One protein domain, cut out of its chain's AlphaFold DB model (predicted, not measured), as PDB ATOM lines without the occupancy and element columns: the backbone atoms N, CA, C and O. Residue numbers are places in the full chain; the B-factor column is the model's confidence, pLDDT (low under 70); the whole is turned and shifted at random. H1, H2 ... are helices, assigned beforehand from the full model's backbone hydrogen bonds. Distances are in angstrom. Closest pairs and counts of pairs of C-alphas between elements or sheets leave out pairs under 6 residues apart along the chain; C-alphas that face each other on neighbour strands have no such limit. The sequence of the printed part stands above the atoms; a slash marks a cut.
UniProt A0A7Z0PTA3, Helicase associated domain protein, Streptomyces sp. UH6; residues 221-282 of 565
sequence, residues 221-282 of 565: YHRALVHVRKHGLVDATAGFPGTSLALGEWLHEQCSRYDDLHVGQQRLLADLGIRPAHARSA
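Overview. This is residues 221 to 282 of the 565 residues of the protein "Helicase associated domain protein" of Streptomyces sp. UH6 (UniProt A0A7Z0PTA3). Four helices make a small, rounded body: H2, the longest, lies on one side, H1 and H3 lie across from it, staggered and running the same way, and the short H4 packs on H2 at residues 254 to 256. The helices meet sparingly, and the 13 unnamed residues 232 to 244 loop from H1 to H2. The printed part has 62 residues with four named helices, in the order H1, H2, H3, H4, and no named strand; its class is all helix. It is compact, with a radius of gyration of the C-alphas of 10.3 A and spans of 27 by 19 by 18 A.

Along the chain. Find C-alpha 245 at (97.149, 263.499, -7.738); from there H2, residues 245 to 256, runs 16.4 A to C-alpha 256 at (84.833, 265.901, 2.867). Go back to C-alpha 221 at (85.410, 254.544, -7.889) for H1, residues 221 to 231, 15.0 A long. H3, residues 263 to 271, measures 12.9 A, and H4, residues 276 to 280, 6.3 A.

Arrangement. Start at H2, which touches H4 with residues 254 to 256 alone; their closest C-alphas, of Cys 255 and Ala 279, are 4.4 A apart. H2 and H1 are close but not clearly touching, their closest C-alphas, of Leu 247 and Ala 224, 7.2 A apart; they run opposite ways at a steep tilt of 67 degrees, only just short of about perpendicular. H1 and H3 are close but not clearly touching, the same way at a shallow tilt of 18 degrees; their closest C-alphas, of Leu 225 and Asp 271, are 7.9 A apart. H3 is near H2 and near H4, while H1 and H4 are apart. In H1, H2, H3 and H4 every O i to N i+4 pair is within hydrogen-bond range.

Size, cuts and confidence. Look for the two C-alphas farthest apart at Lys 230 and Asp 260, 28.9 A. The printed part has no cut. The link from H1 to H2 is long, that from H2 to H3 short, and that from H3 to H4 tight. The mean pLDDT of the printed part is 93.0, and no printed residue is under 70.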
ATOM      1  N   TYR A 221      85.446 255.615  -8.886       93.94
ATOM      2  CA  TYR A 221      85.410 254.544  -7.889       93.94
ATOM      3  C   TYR A 221      86.086 253.260  -8.396       93.94
ATOM      4  O   TYR A 221      86.944 252.706  -7.718       93.94
ATOM      5  N   HIS A 222      85.783 252.807  -9.618       91.88
ATOM      6  CA  HIS A 222      86.439 251.622 -10.177       91.88
ATOM      7  C   HIS A 222      87.949 251.794 -10.349       91.88
ATOM      8  O   HIS A 222      88.696 250.840 -10.135       91.88
ATOM      9  N   ARG A 223      88.421 252.997 -10.697       94.06
ATOM     10  CA  ARG A 223      89.862 253.297 -10.721       94.06
ATOM     11  C   ARG A 223      90.475 253.176  -9.325       94.06
ATOM     12  O   ARG A 223      91.543 252.582  -9.197       94.06
ATOM     13  N   ALA A 224      89.790 253.675  -8.296       95.56
ATOM     14  CA  ALA A 224      90.206 253.507  -6.905       95.56
ATOM     15  C   ALA A 224      90.227 252.025  -6.493       95.56
ATOM     16  O   ALA A 224      91.198 251.565  -5.907       95.56
ATOM     17  N   LEU A 225      89.213 251.248  -6.875       94.56
ATOM     18  CA  LEU A 225      89.135 249.819  -6.576       94.56
ATOM     19  C   LEU A 225      90.263 249.021  -7.247       94.56
ATOM     20  O   LEU A 225      90.851 248.135  -6.633       94.56
ATOM     21  N   VAL A 226      90.595 249.337  -8.504       93.00
ATOM     22  CA  VAL A 226      91.745 248.739  -9.204       93.00
ATOM     23  C   VAL A 226      93.055 249.096  -8.505       93.00
ATOM     24  O   VAL A 226      93.904 248.223  -8.334       93.00
ATOM     25  N   HIS A 227      93.208 250.349  -8.066       93.25
ATOM     26  CA  HIS A 227      94.359 250.762  -7.267       93.25
ATOM     27  C   HIS A 227      94.453 249.942  -5.974       93.25
ATOM     28  O   HIS A 227      95.500 249.358  -5.712       93.25
ATOM     29  N   VAL A 228      93.347 249.807  -5.236       95.75
ATOM     30  CA  VAL A 228      93.296 249.052  -3.978       95.75
ATOM     31  C   VAL A 228      93.644 247.578  -4.166       95.75
ATOM     32  O   VAL A 228      94.418 247.018  -3.395       95.75
ATOM     33  N   ARG A 229      93.153 246.947  -5.237       92.81
ATOM     34  CA  ARG A 229      93.496 245.553  -5.566       92.81
ATOM     35  C   ARG A 229      94.987 245.340  -5.824       92.81
ATOM     36  O   ARG A 229      95.473 244.233  -5.629       92.81
ATOM     37  N   LYS A 230      95.693 246.370  -6.296       92.25
ATOM     38  CA  LYS A 230      97.121 246.299  -6.628       92.25
ATOM     39  C   LYS A 230      98.027 246.753  -5.480       92.25
ATOM     40  O   LYS A 230      99.133 246.240  -5.357       92.25
ATOM     41  N   HIS A 231      97.584 247.724  -4.685       91.75
ATOM     42  CA  HIS A 231      98.431 248.453  -3.737       91.75
ATOM     43  C   HIS A 231      97.944 248.395  -2.280       91.75
ATOM     44  O   HIS A 231      98.645 248.886  -1.402       91.75
ATOM     45  N   GLY A 232      96.790 247.779  -2.012       93.38
ATOM     46  CA  GLY A 232      96.159 247.761  -0.690       93.38
ATOM     47  C   GLY A 232      95.182 248.921  -0.470       93.38
ATOM     48  O   GLY A 232      95.001 249.776  -1.335       93.38
ATOM     49  N   LEU A 233      94.502 248.921   0.680       95.94
ATOM     50  CA  LEU A 233      93.497 249.934   1.036       95.94
ATOM     51  C   LEU A 233      94.094 251.349   1.029       95.94
ATOM     52  O   LEU A 233      95.279 251.532   1.304       95.94
ATOM     53  N   VAL A 234      93.267 252.357   0.735       95.31
ATOM     54  CA  VAL A 234      93.740 253.745   0.740       95.31
ATOM     55  C   VAL A 234      93.832 254.290   2.162       95.31
ATOM     56  O   VAL A 234      92.930 254.098   2.976       95.31
ATOM     57  N   ASP A 235      94.906 255.024   2.442       94.19
ATOM     58  CA  ASP A 235      95.087 255.720   3.713       94.19
ATOM     59  C   ASP A 235      94.625 257.176   3.590       94.19
ATOM     60  O   ASP A 235      95.336 258.041   3.067       94.19
ATOM     61  N   ALA A 236      93.405 257.439   4.057       93.81
ATOM     62  CA  ALA A 236      92.835 258.782   4.073       93.81
ATOM     63  C   ALA A 236      93.602 259.724   5.014       93.81
ATOM     64  O   ALA A 236      93.781 260.903   4.697       93.81
ATOM     65  N   THR A 237      94.113 259.208   6.136       92.94
ATOM     66  CA  THR A 237      94.799 260.008   7.160       92.94
ATOM     67  C   THR A 237      96.158 260.502   6.681       92.94
ATOM     68  O   THR A 237      96.511 261.651   6.926       92.94
ATOM     69  N   ALA A 238      96.866 259.698   5.887       89.12
ATOM     70  CA  ALA A 238      98.119 260.088   5.239       89.12
ATOM     71  C   ALA A 238      97.925 260.897   3.939       89.12
ATOM     72  O   ALA A 238      98.897 261.219   3.249       89.12
ATOM     73  N   GLY A 239      96.684 261.229   3.569       91.06
ATOM     74  CA  GLY A 239      96.376 261.989   2.358       91.06
ATOM     75  C   GLY A 239      96.548 261.189   1.068       91.06
ATOM     76  O   GLY A 239      97.041 261.712   0.065       91.06
ATOM     77  N   PHE A 240      96.135 259.920   1.090       93.31
ATOM     78  CA  PHE A 240      96.088 259.009  -0.055       93.31
ATOM     79  C   PHE A 240      97.454 258.796  -0.740       93.31
ATOM     80  O   PHE A 240      97.574 258.979  -1.961       93.31
ATOM     81  N   PRO A 241      98.514 258.422   0.003       88.38
ATOM     82  CA  PRO A 241      99.818 258.132  -0.587       88.38
ATOM     83  C   PRO A 241      99.718 257.007  -1.631       88.38
ATOM     84  O   PRO A 241      98.819 256.174  -1.595       88.38
ATOM     85  N   GLY A 242     100.610 257.015  -2.625       84.69
ATOM     86  CA  GLY A 242     100.611 256.025  -3.714       84.69
ATOM     87  C   GLY A 242      99.554 256.251  -4.805       84.69
ATOM     88  O   GLY A 242      99.730 255.781  -5.929       84.69
ATOM     89  N   THR A 243      98.506 257.033  -4.542       89.88
ATOM     90  CA  THR A 243      97.537 257.440  -5.571       89.88
ATOM     91  C   THR A 243      98.101 258.535  -6.486       89.88
ATOM     92  O   THR A 243      98.985 259.318  -6.099       89.88
ATOM     93  N   SER A 244      97.567 258.627  -7.712       87.12
ATOM     94  CA  SER A 244      97.788 259.799  -8.567       87.12
ATOM     95  C   SER A 244      97.169 261.049  -7.931       87.12
ATOM     96  O   SER A 244      96.247 260.940  -7.127       87.12
ATOM     97  N   LEU A 245      97.652 262.241  -8.304       85.38
ATOM     98  CA  LEU A 245      97.149 263.499  -7.738       85.38
ATOM     99  C   LEU A 245      95.624 263.622  -7.894       85.38
ATOM    100  O   LEU A 245      94.931 263.797  -6.902       85.38
ATOM    101  N   ALA A 246      95.114 263.416  -9.111       86.62
ATOM    102  CA  ALA A 246      93.686 263.517  -9.406       86.62
ATOM    103  C   ALA A 246      92.835 262.474  -8.660       86.62
ATOM    104  O   ALA A 246      91.719 262.768  -8.243       86.62
ATOM    105  N   LEU A 247      93.344 261.246  -8.487       92.62
ATOM    106  CA  LEU A 247      92.622 260.216  -7.738       92.62
ATOM    107  C   LEU A 247      92.586 260.551  -6.243       92.62
ATOM    108  O   LEU A 247      91.535 260.426  -5.625       92.62
ATOM    109  N   GLY A 248      93.709 260.993  -5.676       93.06
ATOM    110  CA  GLY A 248      93.780 261.408  -4.278       93.06
ATOM    111  C   GLY A 248      92.939 262.655  -3.979       93.06
ATOM    112  O   GLY A 248      92.306 262.712  -2.931       93.06
ATOM    113  N   GLU A 249      92.877 263.623  -4.898       92.62
ATOM    114  CA  GLU A 249      91.984 264.788  -4.796       92.62
ATOM    115  C   GLU A 249      90.510 264.361  -4.803       92.62
ATOM    116  O   GLU A 249      89.755 264.760  -3.919       92.62
ATOM    117  N   TRP A 250      90.113 263.478  -5.726       95.75
ATOM    118  CA  TRP A 250      88.747 262.950  -5.763       95.75
ATOM    119  C   TRP A 250      88.381 262.177  -4.488       95.75
ATOM    120  O   TRP A 250      87.283 262.355  -3.962       95.75
ATOM    121  N   LEU A 251      89.286 261.332  -3.972       96.50
ATOM    122  CA  LEU A 251      89.075 260.582  -2.726       96.50
ATOM    123  C   LEU A 251      88.934 261.517  -1.518       96.50
ATOM    124  O   LEU A 251      88.084 261.275  -0.659       96.50
ATOM    125  N   HIS A 252      89.728 262.588  -1.471       95.88
ATOM    126  CA  HIS A 252      89.608 263.612  -0.440       95.88
ATOM    127  C   HIS A 252      88.239 264.294  -0.495       95.88
ATOM    128  O   HIS A 252      87.563 264.360   0.524       95.88
ATOM    129  N   GLU A 253      87.784 264.691  -1.685       95.06
ATOM    130  CA  GLU A 253      86.457 265.282  -1.882       95.06
ATOM    131  C   GLU A 253      85.331 264.350  -1.394       95.06
ATOM    132  O   GLU A 253      84.379 264.808  -0.762       95.06
ATOM    133  N   GLN A 254      85.458 263.033  -1.616       96.25
ATOM    134  CA  GLN A 254      84.474 262.065  -1.116       96.25
ATOM    135  C   GLN A 254      84.467 261.994   0.415       96.25
ATOM    136  O   GLN A 254      83.409 261.828   1.015       96.25
ATOM    137  N   CYS A 255      85.635 262.123   1.050       96.69
ATOM    138  CA  CYS A 255      85.742 262.166   2.506       96.69
ATOM    139  C   CYS A 255      85.138 263.454   3.079       96.69
ATOM    140  O   CYS A 255      84.421 263.390   4.072       96.69
ATOM    141  N   SER A 256      85.367 264.602   2.433       95.12
ATOM    142  CA  SER A 256      84.833 265.901   2.867       95.12
ATOM    143  C   SER A 256      83.305 265.964   2.854       95.12
ATOM    144  O   SER A 256      82.726 266.734   3.609       95.12
ATOM    145  N   ARG A 257      82.654 265.166   2.000       94.19
ATOM    146  CA  ARG A 257      81.191 265.118   1.842       94.19
ATOM    147  C   ARG A 257      80.576 263.814   2.341       94.19
ATOM    148  O   ARG A 257      79.450 263.499   1.972       94.19
ATOM    149  N   TYR A 258      81.320 263.025   3.117       95.62
ATOM    150  CA  TYR A 258      80.979 261.631   3.405       95.62
ATOM    151  C   TYR A 258      79.575 261.461   4.003       95.62
ATOM    152  O   TYR A 258      78.848 260.554   3.596       95.62
ATOM    153  N   ASP A 259      79.184 262.351   4.918       93.94
ATOM    154  CA  ASP A 259      77.887 262.290   5.604       93.94
ATOM    155  C   ASP A 259      76.702 262.627   4.674       93.94
ATOM    156  O   ASP A 259      75.607 262.107   4.872       93.94
ATOM    157  N   ASP A 260      76.940 263.386   3.597       92.38
ATOM    158  CA  ASP A 260      75.936 263.728   2.576       92.38
ATOM    159  C   ASP A 260      75.825 262.667   1.466       92.38
ATOM    160  O   ASP A 260      74.953 262.743   0.593       92.38
ATOM    161  N   LEU A 261      76.742 261.695   1.430       91.69
ATOM    162  CA  LEU A 261      76.744 260.660   0.403       91.69
ATOM    163  C   LEU A 261      75.599 259.671   0.616       91.69
ATOM    164  O   LEU A 261      75.287 259.270   1.736       91.69
ATOM    165  N   HIS A 262      75.044 259.171  -0.489       89.44
ATOM    166  CA  HIS A 262      74.063 258.094  -0.435       89.44
ATOM    167  C   HIS A 262      74.655 256.866   0.283       89.44
ATOM    168  O   HIS A 262      75.811 256.508   0.047       89.44
ATOM    169  N   VAL A 263      73.858 256.148   1.083       87.69
ATOM    170  CA  VAL A 263      74.313 254.976   1.868       87.69
ATOM    171  C   VAL A 263      75.058 253.930   1.019       87.69
ATOM    172  O   VAL A 263      76.037 253.324   1.448       87.69
ATOM    173  N   GLY A 264      74.641 253.766  -0.237       85.94
ATOM    174  CA  GLY A 264      75.333 252.936  -1.228       85.94
ATOM    175  C   GLY A 264      76.749 253.422  -1.572       85.94
ATOM    176  O   GLY A 264      77.657 252.603  -1.656       85.94
ATOM    177  N   GLN A 265      76.969 254.733  -1.721       90.62
ATOM    178  CA  GLN A 265      78.305 255.303  -1.939       90.62
ATOM    179  C   GLN A 265      79.183 255.127  -0.698       90.62
ATOM    180  O   GLN A 265      80.330 254.716  -0.837       90.62
ATOM    181  N   GLN A 266      78.639 255.346   0.504       93.31
ATOM    182  CA  GLN A 266      79.362 255.105   1.759       93.31
ATOM    183  C   GLN A 266      79.816 253.642   1.872       93.31
ATOM    184  O   GLN A 266      80.967 253.365   2.207       93.31
ATOM    185  N   ARG A 267      78.943 252.691   1.511       90.88
ATOM    186  CA  ARG A 267      79.279 251.259   1.493       90.88
ATOM    187  C   ARG A 267      80.401 250.940   0.504       90.88
ATOM    188  O   ARG A 267      81.317 250.207   0.850       90.88
ATOM    189  N   LEU A 268      80.361 251.528  -0.691       91.44
ATOM    190  CA  LEU A 268      81.414 251.359  -1.693       91.44
ATOM    191  C   LEU A 268      82.745 251.969  -1.231       91.44
ATOM    192  O   LEU A 268      83.793 251.358  -1.412       91.44
ATOM    193  N   LEU A 269      82.727 253.148  -0.606       95.38
ATOM    194  CA  LEU A 269      83.927 253.766  -0.035       95.38
ATOM    195  C   LEU A 269      84.531 252.917   1.095       95.38
ATOM    196  O   LEU A 269      85.758 252.841   1.204       95.38
ATOM    197  N   ALA A 270      83.702 252.205   1.862       95.06
ATOM    198  CA  ALA A 270      84.173 251.260   2.871       95.06
ATOM    199  C   ALA A 270      84.996 250.109   2.263       95.06
ATOM    200  O   ALA A 270      85.976 249.693   2.883       95.06
ATOM    201  N   ASP A 271      84.687 249.668   1.037       94.38
ATOM    202  CA  ASP A 271      85.487 248.670   0.304       94.38
ATOM    203  C   ASP A 271      86.890 249.188  -0.063       94.38
ATOM    204  O   ASP A 271      87.810 248.403  -0.290       94.38
ATOM    205  N   LEU A 272      87.078 250.512  -0.114       96.81
ATOM    206  CA  LEU A 272      88.386 251.144  -0.319       96.81
ATOM    207  C   LEU A 272      89.153 251.350   0.997       96.81
ATOM    208  O   LEU A 272      90.311 251.760   0.966       96.81
ATOM    209  N   GLY A 273      88.524 251.070   2.143       94.94
ATOM    210  CA  GLY A 273      89.056 251.347   3.478       94.94
ATOM    211  C   GLY A 273      88.576 252.671   4.080       94.94
ATOM    212  O   GLY A 273      88.948 252.997   5.205       94.94
ATOM    213  N   ILE A 274      87.715 253.429   3.396       96.50
ATOM    214  CA  ILE A 274      87.209 254.717   3.884       96.50
ATOM    215  C   ILE A 274      85.930 254.479   4.692       96.50
ATOM    216  O   ILE A 274      84.869 254.193   4.147       96.50
ATOM    217  N   ARG A 275      86.043 254.598   6.015       95.12
ATOM    218  CA  ARG A 275      84.933 254.523   6.979       95.12
ATOM    219  C   ARG A 275      84.706 255.907   7.600       95.12
ATOM    220  O   ARG A 275      85.602 256.744   7.483       95.12
ATOM    221  N   PRO A 276      83.600 256.151   8.333       95.75
ATOM    222  CA  PRO A 276      83.293 257.482   8.868       95.75
ATOM    223  C   PRO A 276      84.443 258.120   9.669       95.75
ATOM    224  O   PRO A 276      84.736 259.300   9.512       95.75
ATOM    225  N   ALA A 277      85.154 257.335  10.488       93.31
ATOM    226  CA  ALA A 277      86.294 257.831  11.265       93.31
ATOM    227  C   ALA A 277      87.493 258.244  10.386       93.31
ATOM    228  O   ALA A 277      88.133 259.260  10.654       93.31
ATOM    229  N   HIS A 278      87.768 257.490   9.318       94.25
ATOM    230  CA  HIS A 278      88.838 257.794   8.363       94.25
ATOM    231  C   HIS A 278      88.485 259.008   7.496       94.25
ATOM    232  O   HIS A 278      89.349 259.827   7.212       94.25
ATOM    233  N   ALA A 279      87.212 259.146   7.109       94.06
ATOM    234  CA  ALA A 279      86.737 260.287   6.333       94.06
ATOM    235  C   ALA A 279      86.891 261.604   7.111       94.06
ATOM    236  O   ALA A 279      87.423 262.573   6.574       94.06
ATOM    237  N   ARG A 280      86.530 261.614   8.404       94.88
ATOM    238  CA  ARG A 280      86.695 262.784   9.289       94.88
ATOM    239  C   ARG A 280      88.150 263.194   9.523       94.88
ATOM    240  O   ARG A 280      88.411 264.350   9.826       94.88
ATOM    241  N   SER A 281      89.085 262.256   9.400       94.06
ATOM    242  CA  SER A 281      90.525 262.480   9.596       94.06
ATOM    243  C   SER A 281      91.304 262.556   8.275       94.06
ATOM    244  O   SER A 281      92.536 262.493   8.270       94.06
ATOM    245  N   ALA A 282      90.601 262.686   7.145       93.62
ATOM    246  CA  ALA A 282      91.210 262.665   5.826       93.62
ATOM    247  C   ALA A 282      91.998 263.946   5.526       93.62
ATOM    248  O   ALA A 282      91.499 265.058   5.692       93.62
TER     249      ALA A 282